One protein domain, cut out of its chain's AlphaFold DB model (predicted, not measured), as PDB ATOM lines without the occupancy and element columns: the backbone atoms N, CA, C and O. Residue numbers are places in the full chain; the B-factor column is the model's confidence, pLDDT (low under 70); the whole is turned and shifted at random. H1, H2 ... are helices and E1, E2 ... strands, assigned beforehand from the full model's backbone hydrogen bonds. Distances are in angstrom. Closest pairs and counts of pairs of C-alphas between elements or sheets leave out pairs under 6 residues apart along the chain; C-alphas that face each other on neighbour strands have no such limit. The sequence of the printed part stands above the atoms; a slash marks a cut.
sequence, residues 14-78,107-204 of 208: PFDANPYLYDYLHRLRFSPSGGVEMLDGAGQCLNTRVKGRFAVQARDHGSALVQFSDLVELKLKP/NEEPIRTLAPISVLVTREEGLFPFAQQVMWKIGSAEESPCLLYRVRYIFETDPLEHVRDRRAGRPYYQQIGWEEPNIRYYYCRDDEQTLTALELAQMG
ATOM      1  N   PRO A  14     421.943 121.581 184.563       91.94
ATOM      2  CA  PRO A  14     420.556 121.681 184.131       91.94
ATOM      3  C   PRO A  14     420.310 122.903 183.233       91.94
ATOM      4  O   PRO A  14     420.829 123.994 183.463       91.94
ATOM      5  N   PHE A  15     419.462 122.705 182.230       94.00
ATOM      6  CA  PHE A  15     419.060 123.682 181.229       94.00
ATOM      7  C   PHE A  15     417.543 123.684 181.116       94.00
ATOM      8  O   PHE A  15     416.952 122.626 180.909       94.00
ATOM      9  N   ASP A  16     416.934 124.859 181.186       91.44
ATOM     10  CA  ASP A  16     415.485 125.026 181.093       91.44
ATOM     11  C   ASP A  16     415.127 125.848 179.856       91.44
ATOM     12  O   ASP A  16     415.751 126.874 179.576       91.44
ATOM     13  N   ALA A  17     414.117 125.403 179.109       90.19
ATOM     14  CA  ALA A  17     413.465 126.234 178.110       90.19
ATOM     15  C   ALA A  17     412.297 126.987 178.743       90.19
ATOM     16  O   ALA A  17     411.513 126.417 179.501       90.19
ATOM     17  N   ASN A  18     412.152 128.260 178.375       84.81
ATOM     18  CA  ASN A  18     411.079 129.145 178.846       84.81
ATOM     19  C   ASN A  18     410.943 129.182 180.386       84.81
ATOM     20  O   ASN A  18     409.851 128.965 180.909       84.81
ATOM     21  N   PRO A  19     412.027 129.498 181.122       82.31
ATOM     22  CA  PRO A  19     412.079 129.411 182.589       82.31
ATOM     23  C   PRO A  19     411.116 130.366 183.319       82.31
ATOM     24  O   PRO A  19     410.942 130.279 184.530       82.31
ATOM     25  N   TYR A  20     410.490 131.294 182.596       80.00
ATOM     26  CA  TYR A  20     409.542 132.277 183.121       80.00
ATOM     27  C   TYR A  20     408.120 131.731 183.304       80.00
ATOM     28  O   TYR A  20     407.294 132.351 183.978       80.00
ATOM     29  N   LEU A  21     407.828 130.577 182.704       80.56
ATOM     30  CA  LEU A  21     406.530 129.929 182.773       80.56
ATOM     31  C   LEU A  21     406.490 128.986 183.976       80.56
ATOM     32  O   LEU A  21     407.014 127.878 183.926       80.56
ATOM     33  N   TYR A  22     405.847 129.443 185.051       76.56
ATOM     34  CA  TYR A  22     405.820 128.771 186.356       76.56
ATOM     35  C   TYR A  22     405.396 127.297 186.286       76.56
ATOM     36  O   TYR A  22     406.019 126.434 186.898       76.56
ATOM     37  N   ASP A  23     404.360 127.008 185.500       78.75
ATOM     38  CA  ASP A  23     403.809 125.666 185.332       78.75
ATOM     39  C   ASP A  23     404.309 124.996 184.041       78.75
ATOM     40  O   ASP A  23     403.662 124.097 183.524       78.75
ATOM     41  N   TYR A  24     405.437 125.403 183.470       83.81
ATOM     42  CA  TYR A  24     405.997 124.740 182.294       83.81
ATOM     43  C   TYR A  24     407.305 124.040 182.647       83.81
ATOM     44  O   TYR A  24     408.190 124.618 183.272       83.81
ATOM     45  N   LEU A  25     407.442 122.779 182.240       87.00
ATOM     46  CA  LEU A  25     408.658 122.007 182.443       87.00
ATOM     47  C   LEU A  25     409.158 121.496 181.101       87.00
ATOM     48  O   LEU A  25     408.613 120.555 180.536       87.00
ATOM     49  N   HIS A  26     410.254 122.074 180.636       91.38
ATOM     50  CA  HIS A  26     410.958 121.593 179.462       91.38
ATOM     51  C   HIS A  26     412.453 121.724 179.705       91.38
ATOM     52  O   HIS A  26     413.034 122.801 179.576       91.38
ATOM     53  N   ARG A  27     413.051 120.628 180.170       93.06
ATOM     54  CA  ARG A  27     414.363 120.632 180.817       93.06
ATOM     55  C   ARG A  27     415.282 119.597 180.199       93.06
ATOM     56  O   ARG A  27     414.885 118.452 180.003       93.06
ATOM     57  N   LEU A  28     416.536 119.978 180.001       95.75
ATOM     58  CA  LEU A  28     417.643 119.079 179.696       95.75
ATOM     59  C   LEU A  28     418.614 119.094 180.877       95.75
ATOM     60  O   LEU A  28     418.876 120.135 181.469       95.75
ATOM     61  N   ARG A  29     419.171 117.948 181.244       95.56
ATOM     62  CA  ARG A  29     420.208 117.841 182.271       95.56
ATOM     63  C   ARG A  29     421.351 117.007 181.727       95.56
ATOM     64  O   ARG A  29     421.161 115.836 181.408       95.56
ATOM     65  N   PHE A  30     422.528 117.612 181.657       93.44
ATOM     66  CA  PHE A  30     423.743 116.990 181.146       93.44
ATOM     67  C   PHE A  30     424.663 116.634 182.310       93.44
ATOM     68  O   PHE A  30     425.054 117.503 183.094       93.44
ATOM     69  N   SER A  31     425.011 115.354 182.444       92.44
ATOM     70  CA  SER A  31     425.960 114.909 183.462       92.44
ATOM     71  C   SER A  31     427.407 115.039 182.965       92.44
ATOM     72  O   SER A  31     427.679 114.805 181.785       92.44
ATOM     73  N   PRO A  32     428.382 115.281 183.862       88.75
ATOM     74  CA  PRO A  32     429.806 115.256 183.508       88.75
ATOM     75  C   PRO A  32     430.282 113.912 182.932       88.75
ATOM     76  O   PRO A  32     431.296 113.843 182.248       88.75
ATOM     77  N   SER A  33     429.548 112.825 183.199       88.19
ATOM     78  CA  SER A  33     429.844 111.473 182.710       88.19
ATOM     79  C   SER A  33     429.304 111.178 181.302       88.19
ATOM     80  O   SER A  33     429.387 110.030 180.848       88.19
ATOM     81  N   GLY A  34     428.731 112.170 180.610       90.12
ATOM     82  CA  GLY A  34     428.175 112.024 179.258       90.12
ATOM     83  C   GLY A  34     426.749 111.464 179.221       90.12
ATOM     84  O   GLY A  34     426.329 110.907 178.210       90.12
ATOM     85  N   GLY A  35     426.016 111.524 180.334       94.56
ATOM     86  CA  GLY A  35     424.601 111.160 180.409       94.56
ATOM     87  C   GLY A  35     423.697 112.365 180.166       94.56
ATOM     88  O   GLY A  35     424.048 113.488 180.521       94.56
ATOM     89  N   VAL A  36     422.526 112.132 179.582       95.88
ATOM     90  CA  VAL A  36     421.492 113.160 179.423       95.88
ATOM     91  C   VAL A  36     420.172 112.685 180.012       95.88
ATOM     92  O   VAL A  36     419.798 111.518 179.877       95.88
ATOM     93  N   GLU A  37     419.459 113.605 180.643       95.25
ATOM     94  CA  GLU A  37     418.052 113.472 180.990       95.25
ATOM     95  C   GLU A  37     417.265 114.619 180.358       95.25
ATOM     96  O   GLU A  37     417.671 115.774 180.439       95.25
ATOM     97  N   MET A  38     416.141 114.294 179.729       95.31
ATOM     98  CA  MET A  38     415.246 115.244 179.085       95.31
ATOM     99  C   MET A  38     413.849 115.070 179.672       95.31
ATOM    100  O   MET A  38     413.321 113.956 179.716       95.31
ATOM    101  N   LEU A  39     413.260 116.162 180.138       92.38
ATOM    102  CA  LEU A  39     411.961 116.189 180.794       92.38
ATOM    103  C   LEU A  39     411.035 117.131 180.039       92.38
ATOM    104  O   LEU A  39     411.424 118.249 179.713       92.38
ATOM    105  N   ASP A  40     409.804 116.682 179.828       89.56
ATOM    106  CA  ASP A  40     408.724 117.509 179.305       89.56
ATOM    107  C   ASP A  40     407.481 117.342 180.170       89.56
ATOM    108  O   ASP A  40     407.098 116.224 180.530       89.56
ATOM    109  N   GLY A  41     406.836 118.441 180.514       85.69
ATOM    110  CA  GLY A  41     405.759 118.467 181.478       85.69
ATOM    111  C   GLY A  41     405.149 119.848 181.579       85.69
ATOM    112  O   GLY A  41     405.694 120.830 181.083       85.69
ATOM    113  N   ALA A  42     404.005 119.910 182.241       80.38
ATOM    114  CA  ALA A  42     403.407 121.175 182.598       80.38
ATOM    115  C   ALA A  42     402.428 121.008 183.770       80.38
ATOM    116  O   ALA A  42     401.874 119.925 183.997       80.38
ATOM    117  N   GLY A  43     402.248 122.070 184.547       76.25
ATOM    118  CA  GLY A  43     401.640 122.071 185.864       76.25
ATOM    119  C   GLY A  43     402.309 121.051 186.776       76.25
ATOM    120  O   GLY A  43     403.523 120.864 186.789       76.25
ATOM    121  N   GLN A  44     401.478 120.304 187.494       72.38
ATOM    122  CA  GLN A  44     401.909 119.226 188.385       72.38
ATOM    123  C   GLN A  44     402.117 117.884 187.653       72.38
ATOM    124  O   GLN A  44     402.204 116.833 188.290       72.38
ATOM    125  N   CYS A  45     402.175 117.895 186.318       73.50
ATOM    126  CA  CYS A  45     402.234 116.695 185.493       73.50
ATOM    127  C   CYS A  45     403.525 116.651 184.674       73.50
ATOM    128  O   CYS A  45     403.685 117.368 183.686       73.50
ATOM    129  N   LEU A  46     404.417 115.724 185.023       80.62
ATOM    130  CA  LEU A  46     405.458 115.285 184.099       80.62
ATOM    131  C   LEU A  46     404.793 114.417 183.018       80.62
ATOM    132  O   LEU A  46     404.018 113.511 183.332       80.62
ATOM    133  N   ASN A  47     405.063 114.712 181.749       82.69
ATOM    134  CA  ASN A  47     404.469 114.009 180.610       82.69
ATOM    135  C   ASN A  47     405.452 113.031 179.982       82.69
ATOM    136  O   ASN A  47     405.064 111.916 179.629       82.69
ATOM    137  N   THR A  48     406.717 113.438 179.912       88.56
ATOM    138  CA  THR A  48     407.776 112.688 179.257       88.56
ATOM    139  C   THR A  48     409.059 112.753 180.070       88.56
ATOM    140  O   THR A  48     409.435 113.803 180.590       88.56
ATOM    141  N   ARG A  49     409.752 111.616 180.139       92.56
ATOM    142  CA  ARG A  49     411.130 111.512 180.618       92.56
ATOM    143  C   ARG A  49     411.908 110.638 179.651       92.56
ATOM    144  O   ARG A  49     411.532 109.487 179.422       92.56
ATOM    145  N   VAL A  50     412.984 111.181 179.105       94.88
ATOM    146  CA  VAL A  50     413.929 110.467 178.246       94.88
ATOM    147  C   VAL A  50     415.297 110.506 178.910       94.88
ATOM    148  O   VAL A  50     415.717 111.550 179.402       94.88
ATOM    149  N   LYS A  51     415.996 109.374 178.935       95.44
ATOM    150  CA  LYS A  51     417.403 109.305 179.344       95.44
ATOM    151  C   LYS A  51     418.244 108.740 178.216       95.44
ATOM    152  O   LYS A  51     417.739 107.964 177.416       95.44
ATOM    153  N   GLY A  52     419.520 109.090 178.183       95.94
ATOM    154  CA  GLY A  52     420.469 108.493 177.254       95.94
ATOM    155  C   GLY A  52     421.878 109.012 177.465       95.94
ATOM    156  O   GLY A  52     422.277 109.373 178.578       95.94
ATOM    157  N   ARG A  53     422.634 109.059 176.378       96.44
ATOM    158  CA  ARG A  53     424.005 109.558 176.325       96.44
ATOM    159  C   ARG A  53     424.067 110.779 175.424       96.44
ATOM    160  O   ARG A  53     423.244 110.932 174.521       96.44
ATOM    161  N   PHE A  54     425.051 111.634 175.663       95.94
ATOM    162  CA  PHE A  54     425.357 112.728 174.757       95.94
ATOM    163  C   PHE A  54     426.852 112.818 174.463       95.94
ATOM    164  O   PHE A  54     427.692 112.438 175.281       95.94
ATOM    165  N   ALA A  55     427.170 113.352 173.292       94.25
ATOM    166  CA  ALA A  55     428.506 113.773 172.907       94.25
ATOM    167  C   ALA A  55     428.425 115.155 172.255       94.25
ATOM    168  O   ALA A  55     427.462 115.466 171.553       94.25
ATOM    169  N   VAL A  56     429.437 115.985 172.489       94.44
ATOM    170  CA  VAL A  56     429.513 117.339 171.936       94.44
ATOM    171  C   VAL A  56     430.682 117.393 170.968       94.44
ATOM    172  O   VAL A  56     431.827 117.153 171.348       94.44
ATOM    173  N   GLN A  57     430.393 117.714 169.711       93.88
ATOM    174  CA  GLN A  57     431.400 117.970 168.692       93.88
ATOM    175  C   GLN A  57     431.401 119.463 168.371       93.88
ATOM    176  O   GLN A  57     430.497 119.952 167.692       93.88
ATOM    177  N   ALA A  58     432.419 120.183 168.843       92.50
ATOM    178  CA  ALA A  58     432.596 121.593 168.506       92.50
ATOM    179  C   ALA A  58     432.662 121.779 166.980       92.50
ATOM    180  O   ALA A  58     433.327 121.008 166.278       92.50
ATOM    181  N   ARG A  59     431.948 122.784 166.472       91.50
ATOM    182  CA  ARG A  59     431.965 123.176 165.056       91.50
ATOM    183  C   ARG A  59     432.747 124.466 164.870       91.50
ATOM    184  O   ARG A  59     433.608 124.522 163.998       91.50
ATOM    185  N   ASP A  60     432.484 125.447 165.723       88.50
ATOM    186  CA  ASP A  60     433.198 126.719 165.794       88.50
ATOM    187  C   ASP A  60     433.197 127.251 167.245       88.50
ATOM    188  O   ASP A  60     432.903 126.515 168.189       88.50
ATOM    189  N   HIS A  61     433.565 128.521 167.427       82.88
ATOM    190  CA  HIS A  61     433.674 129.177 168.734       82.88
ATOM    191  C   HIS A  61     432.340 129.331 169.481       82.88
ATOM    192  O   HIS A  61     432.337 129.431 170.706       82.88
ATOM    193  N   GLY A  62     431.218 129.360 168.763       89.88
ATOM    194  CA  GLY A  62     429.886 129.571 169.319       89.88
ATOM    195  C   GLY A  62     428.934 128.407 169.081       89.88
ATOM    196  O   GLY A  62     427.835 128.432 169.621       89.88
ATOM    197  N   SER A  63     429.307 127.393 168.300       94.31
ATOM    198  CA  SER A  63     428.406 126.308 167.926       94.31
ATOM    199  C   SER A  63     429.013 124.915 168.084       94.31
ATOM    200  O   SER A  63     430.213 124.674 167.906       94.31
ATOM    201  N   ALA A  64     428.152 123.958 168.417       95.19
ATOM    202  CA  ALA A  64     428.503 122.554 168.507       95.19
ATOM    203  C   ALA A  64     427.372 121.671 167.984       95.19
ATOM    204  O   ALA A  64     426.192 121.974 168.141       95.19
ATOM    205  N   LEU A  65     427.743 120.541 167.393       96.25
ATOM    206  CA  LEU A  65     426.806 119.465 167.120       96.25
ATOM    207  C   LEU A  65     426.694 118.597 168.375       96.25
ATOM    208  O   LEU A  65     427.670 117.966 168.785       96.25
ATOM    209  N   VAL A  66     425.508 118.561 168.973       96.31
ATOM    210  CA  VAL A  66     425.201 117.706 170.118       96.31
ATOM    211  C   VAL A  66     424.546 116.437 169.602       96.31
ATOM    212  O   VAL A  66     423.478 116.472 168.994       96.31
ATOM    213  N   GLN A  67     425.214 115.314 169.818       97.06
ATOM    214  CA  GLN A  67     424.737 113.996 169.430       97.06
ATOM    215  C   GLN A  67     424.125 113.325 170.647       97.06
ATOM    216  O   GLN A  67     424.784 113.205 171.676       97.06
ATOM    217  N   PHE A  68     422.890 112.868 170.516       96.75
ATOM    218  CA  PHE A  68     422.168 112.134 171.539       96.75
ATOM    219  C   PHE A  68     422.006 110.683 171.092       96.75
ATOM    220  O   PHE A  68     421.513 110.417 169.993       96.75
ATOM    221  N   SER A  69     422.426 109.744 171.933       96.56
ATOM    222  CA  SER A  69     422.388 108.307 171.647       96.56
ATOM    223  C   SER A  69     421.824 107.527 172.826       96.56
ATOM    224  O   SER A  69     421.642 108.070 173.917       96.56
ATOM    225  N   ASP A  70     421.530 106.246 172.595       95.31
ATOM    226  CA  ASP A  70     421.024 105.326 173.621       95.31
ATOM    227  C   ASP A  70     419.803 105.892 174.360       95.31
ATOM    228  O   ASP A  70     419.655 105.748 175.573       95.31
ATOM    229  N   LEU A  71     418.955 106.605 173.613       96.38
ATOM    230  CA  LEU A  71     417.800 107.301 174.149       96.38
ATOM    231  C   LEU A  71     416.701 106.297 174.486       96.38
ATOM    232  O   LEU A  71     416.281 105.497 173.648       96.38
ATOM    233  N   VAL A  72     416.201 106.368 175.711       95.44
ATOM    234  CA  VAL A  72     415.127 105.519 176.218       95.44
ATOM    235  C   VAL A  72     414.062 106.404 176.846       95.44
ATOM    236  O   VAL A  72     414.332 107.150 177.790       95.44
ATOM    237  N   GLU A  73     412.840 106.311 176.323       94.19
ATOM    238  CA  GLU A  73     411.657 106.891 176.958       94.19
ATOM    239  C   GLU A  73     411.265 106.009 178.142       94.19
ATOM    240  O   GLU A  73     411.095 104.795 177.997       94.19
ATOM    241  N   LEU A  74     411.112 106.617 179.314       92.56
ATOM    242  CA  LEU A  74     410.838 105.912 180.559       92.56
ATOM    243  C   LEU A  74     409.398 106.127 180.994       92.56
ATOM    244  O   LEU A  74     408.836 107.219 180.881       92.56
ATOM    245  N   LYS A  75     408.803 105.070 181.543       88.69
ATOM    246  CA  LYS A  75     407.481 105.146 182.140       88.69
ATOM    247  C   LYS A  75     407.560 106.001 183.386       88.69
ATOM    248  O   LYS A  75     408.234 105.663 184.360       88.69
ATOM    249  N   LEU A  76     406.816 107.095 183.357       82.25
ATOM    250  CA  LEU A  76     406.616 107.913 184.531       82.25
ATOM    251  C   LEU A  76     405.840 107.088 185.542       82.25
ATOM    252  O   LEU A  76     404.693 106.695 185.299       82.25
ATOM    253  N   LYS A  77     406.469 106.810 186.682       73.44
ATOM    254  CA  LYS A  77     405.697 106.406 187.848       73.44
ATOM    255  C   LYS A  77     404.750 107.573 188.120       73.44
ATOM    256  O   LYS A  77     405.223 108.715 188.092       73.44
ATOM    257  N   PRO A  78     403.438 107.331 188.308       60.91
ATOM    258  CA  PRO A  78     402.574 108.397 188.783       60.91
ATOM    259  C   PRO A  78     403.290 109.036 189.974       60.91
ATOM    260  O   PRO A  78     403.910 108.290 190.751       60.91
ATOM    261  N   ASN A 107     415.174 100.808 188.494       60.00
ATOM    262  CA  ASN A 107     413.820 100.240 188.500       60.00
ATOM    263  C   ASN A 107     412.785 101.089 187.733       60.00
ATOM    264  O   ASN A 107     411.613 101.140 188.128       60.00
ATOM    265  N   GLU A 108     413.198 101.833 186.706       80.12
ATOM    266  CA  GLU A 108     412.273 102.522 185.791       80.12
ATOM    267  C   GLU A 108     411.942 101.615 184.598       80.12
ATOM    268  O   GLU A 108     412.835 101.032 183.990       80.12
ATOM    269  N   GLU A 109     410.655 101.467 184.272       89.69
ATOM    270  CA  GLU A 109     410.226 100.618 183.156       89.69
ATOM    271  C   GLU A 109     410.447 101.363 181.827       89.69
ATOM    272  O   GLU A 109     409.859 102.435 181.635       89.69
ATOM    273  N   PRO A 110     411.263 100.837 180.895       93.19
ATOM    274  CA  PRO A 110     411.410 101.441 179.578       93.19
ATOM    275  C   PRO A 110     410.105 101.301 178.788       93.19
ATOM    276  O   PRO A 110     409.522 100.221 178.714       93.19
ATOM    277  N   ILE A 111     409.650 102.394 178.174       93.06
ATOM    278  CA  ILE A 111     408.525 102.376 177.231       93.06
ATOM    279  C   ILE A 111     409.031 101.950 175.855       93.06
ATOM    280  O   ILE A 111     408.468 101.051 175.232       93.06
ATOM    281  N   ARG A 112     410.072 102.628 175.363       94.81
ATOM    282  CA  ARG A 112     410.678 102.375 174.052       94.81
ATOM    283  C   ARG A 112     412.081 102.963 173.972       94.81
ATOM    284  O   ARG A 112     412.405 103.921 174.670       94.81
ATOM    285  N   THR A 113     412.880 102.402 173.073       95.31
ATOM    286  CA  THR A 113     414.128 103.023 172.616       95.31
ATOM    287  C   THR A 113     413.800 104.033 171.519       95.31
ATOM    288  O   THR A 113     412.916 103.785 170.696       95.31
ATOM    289  N   LEU A 114     414.488 105.166 171.519       95.44
ATOM    290  CA  LEU A 114     414.327 106.246 170.552       95.44
ATOM    291  C   LEU A 114     415.545 106.261 169.622       95.44
ATOM    292  O   LEU A 114     416.642 105.847 170.000       95.44
ATOM    293  N   ALA A 115     415.341 106.707 168.383       96.25
ATOM    294  CA  ALA A 115     416.436 106.828 167.432       96.25
ATOM    295  C   ALA A 115     417.451 107.881 167.920       96.25
ATOM    296  O   ALA A 115     417.040 108.877 168.518       96.25
ATOM    297  N   PRO A 116     418.757 107.700 167.651       95.94
ATOM    298  CA  PRO A 116     419.734 108.751 167.881       95.94
ATOM    299  C   PRO A 116     419.361 110.017 167.112       95.94
ATOM    300  O   PRO A 116     418.905 109.946 165.968       95.94
ATOM    301  N   ILE A 117     419.600 111.171 167.722       97.25
ATOM    302  CA  ILE A 117     419.363 112.475 167.102       97.25
ATOM    303  C   ILE A 117     420.615 113.332 167.230       97.25
ATOM    304  O   ILE A 117     421.423 113.161 168.140       97.25
ATOM    305  N   SER A 118     420.813 114.245 166.289       96.88
ATOM    306  CA  SER A 118     421.909 115.210 166.330       96.88
ATOM    307  C   SER A 118     421.334 116.595 166.123       96.88
ATOM    308  O   SER A 118     420.579 116.803 165.177       96.88
ATOM    309  N   VAL A 119     421.678 117.520 167.011       96.69
ATOM    310  CA  VAL A 119     421.132 118.876 167.014       96.69
ATOM    311  C   VAL A 119     422.285 119.866 167.005       96.69
ATOM    312  O   VAL A 119     423.209 119.755 167.814       96.69
ATOM    313  N   LEU A 120     422.251 120.822 166.080       96.94
ATOM    314  CA  LEU A 120     423.157 121.959 166.127       96.94
ATOM    315  C   LEU A 120     422.717 122.891 167.258       96.94
ATOM    316  O   LEU A 120     421.552 123.287 167.332       96.94
ATOM    317  N   VAL A 121     423.655 123.228 168.134       96.81
ATOM    318  CA  VAL A 121     423.439 124.129 169.262       96.81
ATOM    319  C   VAL A 121     424.374 125.316 169.129       96.81
ATOM    320  O   VAL A 121     425.584 125.136 169.006       96.81
ATOM    321  N   THR A 122     423.810 126.518 169.193       96.38
ATOM    322  CA  THR A 122     424.558 127.777 169.179       96.38
ATOM    323  C   THR A 122     424.448 128.461 170.533       96.38
ATOM    324  O   THR A 122     423.354 128.630 171.060       96.38
ATOM    325  N   ARG A 123     425.576 128.873 171.100       95.31
ATOM    326  CA  ARG A 123     425.672 129.697 172.301       95.31
ATOM    327  C   ARG A 123     425.648 131.169 171.908       95.31
ATOM    328  O   ARG A 123     426.432 131.603 171.070       95.31
ATOM    329  N   GLU A 124     424.784 131.933 172.557       95.31
ATOM    330  CA  GLU A 124     424.695 133.381 172.407       95.31
ATOM    331  C   GLU A 124     424.864 134.054 173.769       95.31
ATOM    332  O   GLU A 124     424.212 133.678 174.746       95.31
ATOM    333  N   GLU A 125     425.750 135.047 173.823       95.31
ATOM    334  CA  GLU A 125     425.923 135.918 174.985       95.31
ATOM    335  C   GLU A 125     425.023 137.146 174.863       95.31
ATOM    336  O   GLU A 125     424.881 137.729 173.788       95.31
ATOM    337  N   GLY A 126     424.426 137.555 175.974       95.69
ATOM    338  CA  GLY A 126     423.517 138.691 176.027       95.69
ATOM    339  C   GLY A 126     422.882 138.810 177.401       95.69
ATOM    340  O   GLY A 126     423.168 138.021 178.287       95.69
ATOM    341  N   LEU A 127     422.024 139.800 177.608       96.62
ATOM    342  CA  LEU A 127     421.224 139.891 178.828       96.62
ATOM    343  C   LEU A 127     419.814 139.419 178.498       96.62
ATOM    344  O   LEU A 127     419.139 140.028 177.669       96.62
ATOM    345  N   PHE A 128     419.384 138.332 179.135       96.50
ATOM    346  CA  PHE A 128     418.081 137.712 178.902       96.50
ATOM    347  C   PHE A 128     417.243 137.783 180.183       96.50
ATOM    348  O   PHE A 128     417.320 136.874 181.017       96.50
ATOM    349  N   PRO A 129     416.501 138.886 180.387       96.25
ATOM    350  CA  PRO A 129     415.659 139.064 181.556       96.25
ATOM    351  C   PRO A 129     414.270 138.448 181.341       96.25
ATOM    352  O   PRO A 129     413.700 138.503 180.252       96.25
ATOM    353  N   PHE A 130     413.701 137.908 182.412       93.81
ATOM    354  CA  PHE A 130     412.395 137.268 182.429       93.81
ATOM    355  C   PHE A 130     411.611 137.667 183.670       93.81
ATOM    356  O   PHE A 130     412.118 137.544 184.783       93.81
ATOM    357  N   ALA A 131     410.352 138.061 183.498       90.94
ATOM    358  CA  ALA A 131     409.434 138.213 184.620       90.94
ATOM    359  C   ALA A 131     408.980 136.821 185.075       90.94
ATOM    360  O   ALA A 131     408.414 136.074 184.274       90.94
ATOM    361  N   GLN A 132     409.212 136.454 186.337       87.38
ATOM    362  CA  GLN A 132     408.698 135.181 186.838       87.38
ATOM    363  C   GLN A 132     407.194 135.286 187.055       87.38
ATOM    364  O   GLN A 132     406.711 136.155 187.783       87.38
ATOM    365  N   GLN A 133     406.444 134.360 186.462       79.88
ATOM    366  CA  GLN A 133     405.053 134.182 186.842       79.88
ATOM    367  C   GLN A 133     404.997 133.674 188.283       79.88
ATOM    368  O   GLN A 133     405.605 132.663 188.626       79.88
ATOM    369  N   VAL A 134     404.257 134.375 189.136       73.31
ATOM    370  CA  VAL A 134     404.030 133.963 190.521       73.31
ATOM    371  C   VAL A 134     402.541 133.865 190.800       73.31
ATOM    372  O   VAL A 134     401.753 134.725 190.412       73.31
ATOM    373  N   MET A 135     402.158 132.795 191.491       60.81
ATOM    374  CA  MET A 135     400.761 132.490 191.821       60.81
ATOM    375  C   MET A 135     400.241 133.277 193.037       60.81
ATOM    376  O   MET A 135     399.043 133.269 193.322       60.81
ATOM    377  N   TRP A 136     401.130 133.951 193.771       69.94
ATOM    378  CA  TRP A 136     400.840 134.592 195.057       69.94
ATOM    379  C   TRP A 136     400.992 136.113 194.969       69.94
ATOM    380  O   TRP A 136     401.665 136.631 194.081       69.94
ATOM    381  N   LYS A 137     400.373 136.841 195.909       67.69
ATOM    382  CA  LYS A 137     400.438 138.308 195.961       67.69
ATOM    383  C   LYS A 137     401.885 138.789 196.109       67.69
ATOM    384  O   LYS A 137     402.466 138.647 197.182       67.69
ATOM    385  N   ILE A 138     402.411 139.416 195.062       74.12
ATOM    386  CA  ILE A 138     403.585 140.287 195.151       74.12
ATOM    387  C   ILE A 138     403.148 141.579 195.856       74.12
ATOM    388  O   ILE A 138     402.047 142.074 195.595       74.12
ATOM    389  N   GLY A 139     403.974 142.105 196.765       75.38
ATOM    390  CA  GLY A 139     403.683 143.345 197.489       75.38
ATOM    391  C   GLY A 139     403.548 144.545 196.549       75.38
ATOM    392  O   GLY A 139     402.553 145.271 196.609       75.38
ATOM    393  N   SER A 140     404.501 144.707 195.631       87.50
ATOM    394  CA  SER A 140     404.492 145.740 194.590       87.50
ATOM    395  C   SER A 140     405.092 145.245 193.267       87.50
ATOM    396  O   SER A 140     405.823 144.263 193.238       87.50
ATOM    397  N   ALA A 141     404.818 145.934 192.153       85.88
ATOM    398  CA  ALA A 141     405.395 145.577 190.849       85.88
ATOM    399  C   ALA A 141     406.937 145.635 190.836       85.88
ATOM    400  O   ALA A 141     407.577 144.862 190.131       85.88
ATOM    401  N   GLU A 142     407.527 146.519 191.643       90.44
ATOM    402  CA  GLU A 142     408.979 146.677 191.793       90.44
ATOM    403  C   GLU A 142     409.635 145.467 192.471       90.44
ATOM    404  O   GLU A 142     410.756 145.099 192.128       90.44
ATOM    405  N   GLU A 143     408.909 144.814 193.380       90.19
ATOM    406  CA  GLU A 143     409.327 143.598 194.086       90.19
ATOM    407  C   GLU A 143     409.061 142.319 193.278       90.19
ATOM    408  O   GLU A 143     409.323 141.218 193.765       90.19
ATOM    409  N   SER A 144     408.520 142.433 192.058       90.75
ATOM    410  CA  SER A 144     408.236 141.262 191.231       90.75
ATOM    411  C   SER A 144     409.533 140.501 190.951       90.75
ATOM    412  O   SER A 144     410.483 141.099 190.430       90.75
ATOM    413  N   PRO A 145     409.592 139.195 191.264       92.06
ATOM    414  CA  PRO A 145     410.787 138.416 191.023       92.06
ATOM    415  C   PRO A 145     410.996 138.229 189.522       92.06
ATOM    416  O   PRO A 145     410.059 138.051 188.736       92.06
ATOM    417  N   CYS A 146     412.255 138.296 189.132       93.94
ATOM    418  CA  CYS A 146     412.730 138.203 187.772       93.94
ATOM    419  C   CYS A 146     413.932 137.256 187.723       93.94
ATOM    420  O   CYS A 146     414.687 137.132 188.690       93.94
ATOM    421  N   LEU A 147     414.124 136.614 186.576       95.06
ATOM    422  CA  LEU A 147     415.330 135.855 186.268       95.06
ATOM    423  C   LEU A 147     416.157 136.630 185.256       95.06
ATOM    424  O   LEU A 147     415.612 137.199 184.312       95.06
ATOM    425  N   LEU A 148     417.468 136.618 185.432       96.50
ATOM    426  CA  LEU A 148     418.423 137.137 184.470       96.50
ATOM    427  C   LEU A 148     419.417 136.037 184.119       96.50
ATOM    428  O   LEU A 148     420.029 135.449 185.007       96.50
ATOM    429  N   TYR A 149     419.597 135.816 182.822       96.62
ATOM    430  CA  TYR A 149     420.650 134.967 182.275       96.62
ATOM    431  C   TYR A 149     421.588 135.798 181.402       96.62
ATOM    432  O   TYR A 149     421.172 136.790 180.790       96.62
ATOM    433  N   ARG A 150     422.852 135.385 181.330       96.00
ATOM    434  CA  ARG A 150     423.903 135.994 180.499       96.00
ATOM    435  C   ARG A 150     424.171 135.205 179.221       96.00
ATOM    436  O   ARG A 150     424.801 135.700 178.283       96.00
ATOM    437  N   VAL A 151     423.722 133.957 179.195       95.00
ATOM    438  CA  VAL A 151     423.917 133.039 178.080       95.00
ATOM    439  C   VAL A 151     422.605 132.348 177.738       95.00
ATOM    440  O   VAL A 151     421.907 131.836 178.612       95.00
ATOM    441  N   ARG A 152     422.307 132.261 176.440       95.56
ATOM    442  CA  ARG A 152     421.275 131.364 175.913       95.56
ATOM    443  C   ARG A 152     421.868 130.368 174.930       95.56
ATOM    444  O   ARG A 152     422.806 130.672 174.195       95.56
ATOM    445  N   TYR A 153     421.282 129.182 174.896       96.44
ATOM    446  CA  TYR A 153     421.626 128.106 173.981       96.44
ATOM    447  C   TYR A 153     420.464 127.900 173.019       96.44
ATOM    448  O   TYR A 153     419.331 127.663 173.430       96.44
ATOM    449  N   ILE A 154     420.745 128.019 171.729       96.56
ATOM    450  CA  ILE A 154     419.773 127.936 170.650       96.56
ATOM    451  C   ILE A 154     419.911 126.562 170.015       96.56
ATOM    452  O   ILE A 154     420.893 126.294 169.324       96.56
ATOM    453  N   PHE A 155     418.924 125.708 170.227       96.31
ATOM    454  CA  PHE A 155     418.858 124.395 169.602       96.31
ATOM    455  C   PHE A 155     418.171 124.545 168.245       96.31
ATOM    456  O   PHE A 155     417.116 125.161 168.149       96.31
ATOM    457  N   GLU A 156     418.754 124.032 167.163       95.94
ATOM    458  CA  GLU A 156     418.122 124.105 165.835       95.94
ATOM    459  C   GLU A 156     416.785 123.346 165.787       95.94
ATOM    460  O   GLU A 156     415.870 123.718 165.054       95.94
ATOM    461  N   THR A 157     416.652 122.298 166.595       93.94
ATOM    462  CA  THR A 157     415.437 121.490 166.744       93.94
ATOM    463  C   THR A 157     415.282 121.097 168.210       93.94
ATOM    464  O   THR A 157     416.289 120.808 168.858       93.94
ATOM    465  N   ASP A 158     414.048 121.065 168.729       92.75
ATOM    466  CA  ASP A 158     413.767 120.551 170.078       92.75
ATOM    467  C   ASP A 158     414.274 119.097 170.187       92.75
ATOM    468  O   ASP A 158     413.795 118.227 169.447       92.75
ATOM    469  N   PRO A 159     415.213 118.787 171.104       93.38
ATOM    470  CA  PRO A 159     415.637 117.415 171.369       93.38
ATOM    471  C   PRO A 159     414.482 116.475 171.737       93.38
ATOM    472  O   PRO A 159     414.616 115.269 171.561       93.38
ATOM    473  N   LEU A 160     413.347 116.996 172.205       91.56
ATOM    474  CA  LEU A 160     412.139 116.251 172.563       91.56
ATOM    475  C   LEU A 160     411.052 116.251 171.468       91.56
ATOM    476  O   LEU A 160     409.969 115.706 171.695       91.56
ATOM    477  N   GLU A 161     411.307 116.768 170.260       90.44
ATOM    478  CA  GLU A 161     410.280 116.840 169.200       90.44
ATOM    479  C   GLU A 161     409.707 115.453 168.842       90.44
ATOM    480  O   GLU A 161     408.511 115.279 168.622       90.44
ATOM    481  N   HIS A 162     410.539 114.413 168.867       87.88
ATOM    482  CA  HIS A 162     410.146 113.039 168.528       87.88
ATOM    483  C   HIS A 162     409.230 112.364 169.574       87.88
ATOM    484  O   HIS A 162     408.704 111.271 169.343       87.88
ATOM    485  N   VAL A 163     409.033 112.998 170.731       87.81
ATOM    486  CA  VAL A 163     408.087 112.586 171.780       87.81
ATOM    487  C   VAL A 163     406.942 113.591 171.951       87.81
ATOM    488  O   VAL A 163     406.141 113.453 172.879       87.81
ATOM    489  N   ARG A 164     406.796 114.555 171.030       84.88
ATOM    490  CA  ARG A 164     405.769 115.607 171.066       84.88
ATOM    491  C   ARG A 164     404.338 115.079 171.108       84.88
ATOM    492  O   ARG A 164     403.501 115.682 171.775       84.88
ATOM    493  N   ASP A 165     404.051 113.924 170.510       82.69
ATOM    494  CA  ASP A 165     402.713 113.306 170.553       82.69
ATOM    495  C   ASP A 165     402.213 113.052 171.989       82.69
ATOM    496  O   ASP A 165     401.009 113.000 172.244       82.69
ATOM    497  N   ARG A 166     403.127 112.944 172.966       78.31
ATOM    498  CA  ARG A 166     402.783 112.837 174.393       78.31
ATOM    499  C   ARG A 166     402.196 114.125 174.978       78.31
ATOM    500  O   ARG A 166     401.495 114.049 175.988       78.31
ATOM    501  N   ARG A 167     402.449 115.280 174.350       72.75
ATOM    502  CA  ARG A 167     401.881 116.589 174.715       72.75
ATOM    503  C   ARG A 167     400.436 116.721 174.237       72.75
ATOM    504  O   ARG A 167     399.566 117.106 175.015       72.75
ATOM    505  N   ALA A 168     400.162 116.329 172.989       65.62
ATOM    506  CA  ALA A 168     398.910 116.624 172.281       65.62
ATOM    507  C   ALA A 168     397.629 116.070 172.949       65.62
ATOM    508  O   ALA A 168     396.537 116.599 172.741       65.62
ATOM    509  N   GLY A 169     397.746 115.026 173.775       63.12
ATOM    510  CA  GLY A 169     396.615 114.404 174.475       63.12
ATOM    511  C   GLY A 169     396.342 114.915 175.895       63.12
ATOM    512  O   GLY A 169     395.451 114.382 176.558       63.12
ATOM    513  N   ARG A 170     397.117 115.877 176.416       68.31
ATOM    514  CA  ARG A 170     397.020 116.287 177.828       68.31
ATOM    515  C   ARG A 170     396.103 117.509 177.991       68.31
ATOM    516  O   ARG A 170     396.331 118.516 177.323       68.31
ATOM    517  N   PRO A 171     395.136 117.476 178.933       63.94
ATOM    518  CA  PRO A 171     394.209 118.585 179.170       63.94
ATOM    519  C   PRO A 171     394.899 119.919 179.445       63.94
ATOM    520  O   PRO A 171     394.387 120.943 179.023       63.94
ATOM    521  N   TYR A 172     396.072 119.911 180.088       65.69
ATOM    522  CA  TYR A 172     396.837 121.130 180.364       65.69
ATOM    523  C   TYR A 172     397.140 121.918 179.077       65.69
ATOM    524  O   TYR A 172     396.843 123.103 178.992       65.69
ATOM    525  N   TYR A 173     397.638 121.259 178.028       63.75
ATOM    526  CA  TYR A 173     397.952 121.937 176.765       63.75
ATOM    527  C   TYR A 173     396.701 122.316 175.957       63.75
ATOM    528  O   TYR A 173     396.744 123.233 175.146       63.75
ATOM    529  N   GLN A 174     395.571 121.640 176.188       65.00
ATOM    530  CA  GLN A 174     394.312 121.906 175.483       65.00
ATOM    531  C   GLN A 174     393.463 122.999 176.147       65.00
ATOM    532  O   GLN A 174     392.760 123.734 175.461       65.00
ATOM    533  N   GLN A 175     393.489 123.097 177.479       60.06
ATOM    534  CA  GLN A 175     392.613 123.987 178.246       60.06
ATOM    535  C   GLN A 175     393.131 125.414 178.322       60.06
ATOM    536  O   GLN A 175     392.335 126.342 178.442       60.06
ATOM    537  N   ILE A 176     394.448 125.595 178.288       57.34
ATOM    538  CA  ILE A 176     395.028 126.890 178.632       57.34
ATOM    539  C   ILE A 176     395.102 127.801 177.390       57.34
ATOM    540  O   ILE A 176     395.205 129.013 177.529       57.34
ATOM    541  N   GLY A 177     394.933 127.273 176.169       56.53
ATOM    542  CA  GLY A 177     394.919 128.095 174.947       56.53
ATOM    543  C   GLY A 177     396.215 128.883 174.735       56.53
ATOM    544  O   GLY A 177     396.211 129.912 174.064       56.53
ATOM    545  N   TRP A 178     397.307 128.436 175.358       61.88
ATOM    546  CA  TRP A 178     398.605 129.089 175.278       61.88
ATOM    547  C   TRP A 178     399.254 128.799 173.934       61.88
ATOM    548  O   TRP A 178     399.206 127.672 173.440       61.88
ATOM    549  N   GLU A 179     399.883 129.825 173.363       66.50
ATOM    550  CA  GLU A 179     400.877 129.617 172.318       66.50
ATOM    551  C   GLU A 179     401.954 128.680 172.877       66.50
ATOM    552  O   GLU A 179     402.427 128.874 174.001       66.50
ATOM    553  N   GLU A 180     402.297 127.624 172.127       68.69
ATOM    554  CA  GLU A 180     403.378 126.729 172.537       68.69
ATOM    555  C   GLU A 180     404.634 127.579 172.766       68.69
ATOM    556  O   GLU A 180     405.018 128.364 171.890       68.69
ATOM    557  N   PRO A 181     405.263 127.466 173.945       72.94
ATOM    558  CA  PRO A 181     406.390 128.310 174.265       72.94
ATOM    559  C   PRO A 181     407.547 127.985 173.320       72.94
ATOM    560  O   PRO A 181     407.693 126.858 172.840       72.94
ATOM    561  N   ASN A 182     408.379 128.982 173.023       79.69
ATOM    562  CA  ASN A 182     409.473 128.795 172.082       79.69
ATOM    563  C   ASN A 182     410.585 127.958 172.731       79.69
ATOM    564  O   ASN A 182     411.507 128.471 173.359       79.69
ATOM    565  N   ILE A 183     410.491 126.641 172.586       83.88
ATOM    566  CA  ILE A 183     411.430 125.641 173.120       83.88
ATOM    567  C   ILE A 183     412.768 125.574 172.380       83.88
ATOM    568  O   ILE A 183     413.580 124.689 172.624       83.88
ATOM    569  N   ARG A 184     413.030 126.521 171.477       91.31
ATOM    570  CA  ARG A 184     414.321 126.641 170.801       91.31
ATOM    571  C   ARG A 184     415.422 127.154 171.732       91.31
ATOM    572  O   ARG A 184     416.599 126.883 171.499       91.31
ATOM    573  N   TYR A 185     415.047 127.936 172.744       94.69
ATOM    574  CA  TYR A 185     415.979 128.639 173.618       94.69
ATOM    575  C   TYR A 185     416.061 127.966 174.982       94.69
ATOM    576  O   TYR A 185     415.056 127.860 175.682       94.69
ATOM    577  N   TYR A 186     417.272 127.585 175.369       95.75
ATOM    578  CA  TYR A 186     417.577 127.010 176.669       95.75
ATOM    579  C   TYR A 186     418.522 127.906 177.450       95.75
ATOM    580  O   TYR A 186     419.456 128.492 176.898       95.75
ATOM    581  N   TYR A 187     418.305 127.949 178.755       95.69
ATOM    582  CA  TYR A 187     419.070 128.746 179.699       95.69
ATOM    583  C   TYR A 187     419.678 127.806 180.732       95.69
ATOM    584  O   TYR A 187     418.986 126.946 181.278       95.69
ATOM    585  N   CYS A 188     420.985 127.921 180.958       94.81
ATOM    586  CA  CYS A 188     421.667 127.106 181.959       94.81
ATOM    587  C   CYS A 188     421.323 127.647 183.346       94.81
ATOM    588  O   CYS A 188     421.510 128.836 183.594       94.81
ATOM    589  N   ARG A 189     420.846 126.797 184.262       92.44
ATOM    590  CA  ARG A 189     420.480 127.277 185.605       92.44
ATOM    591  C   ARG A 189     421.682 127.680 186.451       92.44
ATOM    592  O   ARG A 189     421.518 128.436 187.395       92.44
ATOM    593  N   ASP A 190     422.878 127.212 186.109       91.81
ATOM    594  CA  ASP A 190     424.101 127.640 186.793       91.81
ATOM    595  C   ASP A 190     424.450 129.112 186.473       91.81
ATOM    596  O   ASP A 190     425.233 129.727 187.192       91.81
ATOM    597  N   ASP A 191     423.850 129.685 185.420       92.81
ATOM    598  CA  ASP A 191     423.944 131.102 185.028       92.81
ATOM    599  C   ASP A 191     422.714 131.922 185.484       92.81
ATOM    600  O   ASP A 191     422.563 133.088 185.125       92.81
ATOM    601  N   GLU A 192     421.806 131.317 186.259       94.88
ATOM    602  CA  GLU A 192     420.580 131.957 186.743       94.88
ATOM    603  C   GLU A 192     420.891 132.979 187.840       94.88
ATOM    604  O   GLU A 192     421.444 132.648 188.891       94.88
ATOM    605  N   GLN A 193     420.473 134.226 187.627       96.25
ATOM    606  CA  GLN A 193     420.479 135.258 188.654       96.25
ATOM    607  C   GLN A 193     419.044 135.689 188.967       96.25
ATOM    608  O   GLN A 193     418.339 136.208 188.101       96.25
ATOM    609  N   THR A 194     418.622 135.515 190.218       94.75
ATOM    610  CA  THR A 194     417.330 136.022 190.700       94.75
ATOM    611  C   THR A 194     417.468 137.478 191.124       94.75
ATOM    612  O   THR A 194     418.344 137.811 191.923       94.75
ATOM    613  N   LEU A 195     416.601 138.334 190.588       95.75
ATOM    614  CA  LEU A 195     416.552 139.771 190.857       95.75
ATOM    615  C   LEU A 195     415.103 140.225 191.020       95.75
ATOM    616  O   LEU A 195     414.168 139.537 190.623       95.75
ATOM    617  N   THR A 196     414.909 141.411 191.567       95.31
ATOM    618  CA  THR A 196     413.645 142.148 191.522       95.31
ATOM    619  C   THR A 196     413.555 142.990 190.248       95.31
ATOM    620  O   THR A 196     414.567 143.317 189.615       95.31
ATOM    621  N   ALA A 197     412.341 143.393 189.867       94.69
ATOM    622  CA  ALA A 197     412.135 144.309 188.747       94.69
ATOM    623  C   ALA A 197     412.855 145.658 188.959       94.69
ATOM    624  O   ALA A 197     413.388 146.230 188.006       94.69
ATOM    625  N   LEU A 198     412.926 146.141 190.207       95.56
ATOM    626  CA  LEU A 198     413.674 147.350 190.555       95.56
ATOM    627  C   LEU A 198     415.181 147.193 190.315       95.56
ATOM    628  O   LEU A 198     415.798 148.084 189.732       95.56
ATOM    629  N   GLU A 199     415.775 146.073 190.729       97.44
ATOM    630  CA  GLU A 199     417.203 145.805 190.522       97.44
ATOM    631  C   GLU A 199     417.556 145.748 189.028       97.44
ATOM    632  O   GLU A 199     418.530 146.371 188.608       97.44
ATOM    633  N   LEU A 200     416.730 145.096 188.196       96.88
ATOM    634  CA  LEU A 200     416.916 145.099 186.737       96.88
ATOM    635  C   LEU A 200     416.858 146.514 186.150       96.88
ATOM    636  O   LEU A 200     417.727 146.894 185.358       96.88
ATOM    637  N   ALA A 201     415.880 147.321 186.573       96.31
ATOM    638  CA  ALA A 201     415.744 148.700 186.112       96.31
ATOM    639  C   ALA A 201     416.952 149.565 186.516       96.31
ATOM    640  O   ALA A 201     417.443 150.356 185.709       96.31
ATOM    641  N   GLN A 202     417.482 149.382 187.730       97.56
ATOM    642  CA  GLN A 202     418.696 150.061 188.202       97.56
ATOM    643  C   GLN A 202     419.943 149.664 187.400       97.56
ATOM    644  O   GLN A 202     420.852 150.477 187.237       97.56
ATOM    645  N   MET A 203     419.971 148.448 186.852       97.38
ATOM    646  CA  MET A 203     421.006 147.987 185.921       97.38
ATOM    647  C   MET A 203     420.809 148.505 184.484       97.38
ATOM    648  O   MET A 203     421.642 148.231 183.621       97.38
ATOM    649  N   GLY A 204     419.726 149.240 184.204       97.25
ATOM    650  CA  GLY A 204     419.375 149.696 182.857       97.25
ATOM    651  C   GLY A 204     418.826 148.586 181.954       97.25
ATOM    652  O   GLY A 204     418.858 148.724 180.733       97.25
TER     653      GLY A 204
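This is residues 14 to 78 and 107 to 204 of the 208 residues of an uncharacterized protein of Dictyobacter alpinus (UniProt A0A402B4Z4). The domain is a closed barrel of eight antiparallel strands, with an arm reaching away from one side: there the first residues of E8 and the last residues of E7 run beyond the ring, E10 pairs beside E8, and H3 is outside the barrel. The short strand E6 is added to E5, and the two small helices H1 and H2 sit by the turn of the E3 and E4 hairpin, with residues 174 to 180 sticking out. The printed part has 163 residues, with ten named strands and three named helices in the order E1 to E8, H1, H2, E9, E10, H3, and the class is mostly strand. It is compact, with a radius of gyration of the C-alphas of 17.1 A, and spans 49 by 42 by 28 A.

E1, residues 14 to 17, begins at C-alpha 14 at (420.556, 121.681, 184.131). E2 is residues 24 to 30, 19.4 A long, and E3 is residues 35 to 42, 23.5 A. E4, residues 45 to 58, measures 35.1 A and bends by 65 degrees at residue 53. E5, residues 63 to 74, measures 29.7 A, bends by 66 degrees at residue 70, and ends at C-alpha 74 at (410.838, 105.912, 180.559). After the cut come E6, residues 110 to 113, and E7, residues 117 to 131, the longest strand by residues, 32.7 A, which bends by 93 degrees at residue 126. E8, residues 145 to 155, measures 26.8 A and bends by 74 degrees at residue 150. H1 is residues 165 to 168, H2 residues 171 to 175, E9 residues 185 to 188 and E10 residues 193 to 196. H3, residues 197 to 202, measures 8.7 A and ends at C-alpha 202 at (418.696, 150.061, 188.202).

Round the ring run E1, E2, E3, E4, E5, E7, E8, E9 and back to E1. E1 to E5 form a meander, each strand the antiparallel neighbour of the one before. E1 and E2 are a hairpin, with N 15 and O 28 2.7 A apart; in the hairpin E2 and E3, N 29 and O 37 are 2.8 A apart. E3 and E4 have N 38 and O 50 at 2.8 A, and E4 and E5 have N 55 and O 67 at 2.9 A. On the other side of E5 from E4 lie E7, with N 66 and O 119 at 2.8 A, and E6, with N 111 and O 73 at 2.8 A. E7 and E8 are a hairpin, with N 130 and O 147 at 2.8 A. On the other side of E8 from E7 lie E9, with N 153 and O 186 at 2.8 A, and E10, with N 146 and O 195 at 2.7 A. E9 and E1 close the ring, with N 16 and O 187 at 2.9 A. H3 stands up from the sheet, its line rising 56 degrees, at a height over the sheet of 8.7 A; its closest C-alpha pair with E8 is Cys 146 and Ala 197, 6.2 A. H1 is on the barrel, its closest C-alpha pair with E4 being Asn 47 and Arg 166, 6.5 A. H2 is only just on it, with 5 pairs of C-alphas within 10 A. H1 and H2 are close but not clearly touching, the C-alphas of Arg 167 and Tyr 173 being 6.9 A apart. In H2 and H3 every O i to N i+4 pair is within hydrogen-bond range; H1 is too short for such a pair, and its one O i to N i+3 pair is not within range.

The two C-alphas farthest apart, those of Glu 109 and Gln 202, are 50.4 A apart. Residues 79 to 106 are not printed, and C-alphas 78 and 107 are 13.9 A apart across this cut, which falls in the link from E5 to E6. The link from E7 to E8, 13 residues, is long. The mean pLDDT of the printed part is 87.9; residue 78, residue 107, residues 135 to 137 and residues 168 to 180 are under 70.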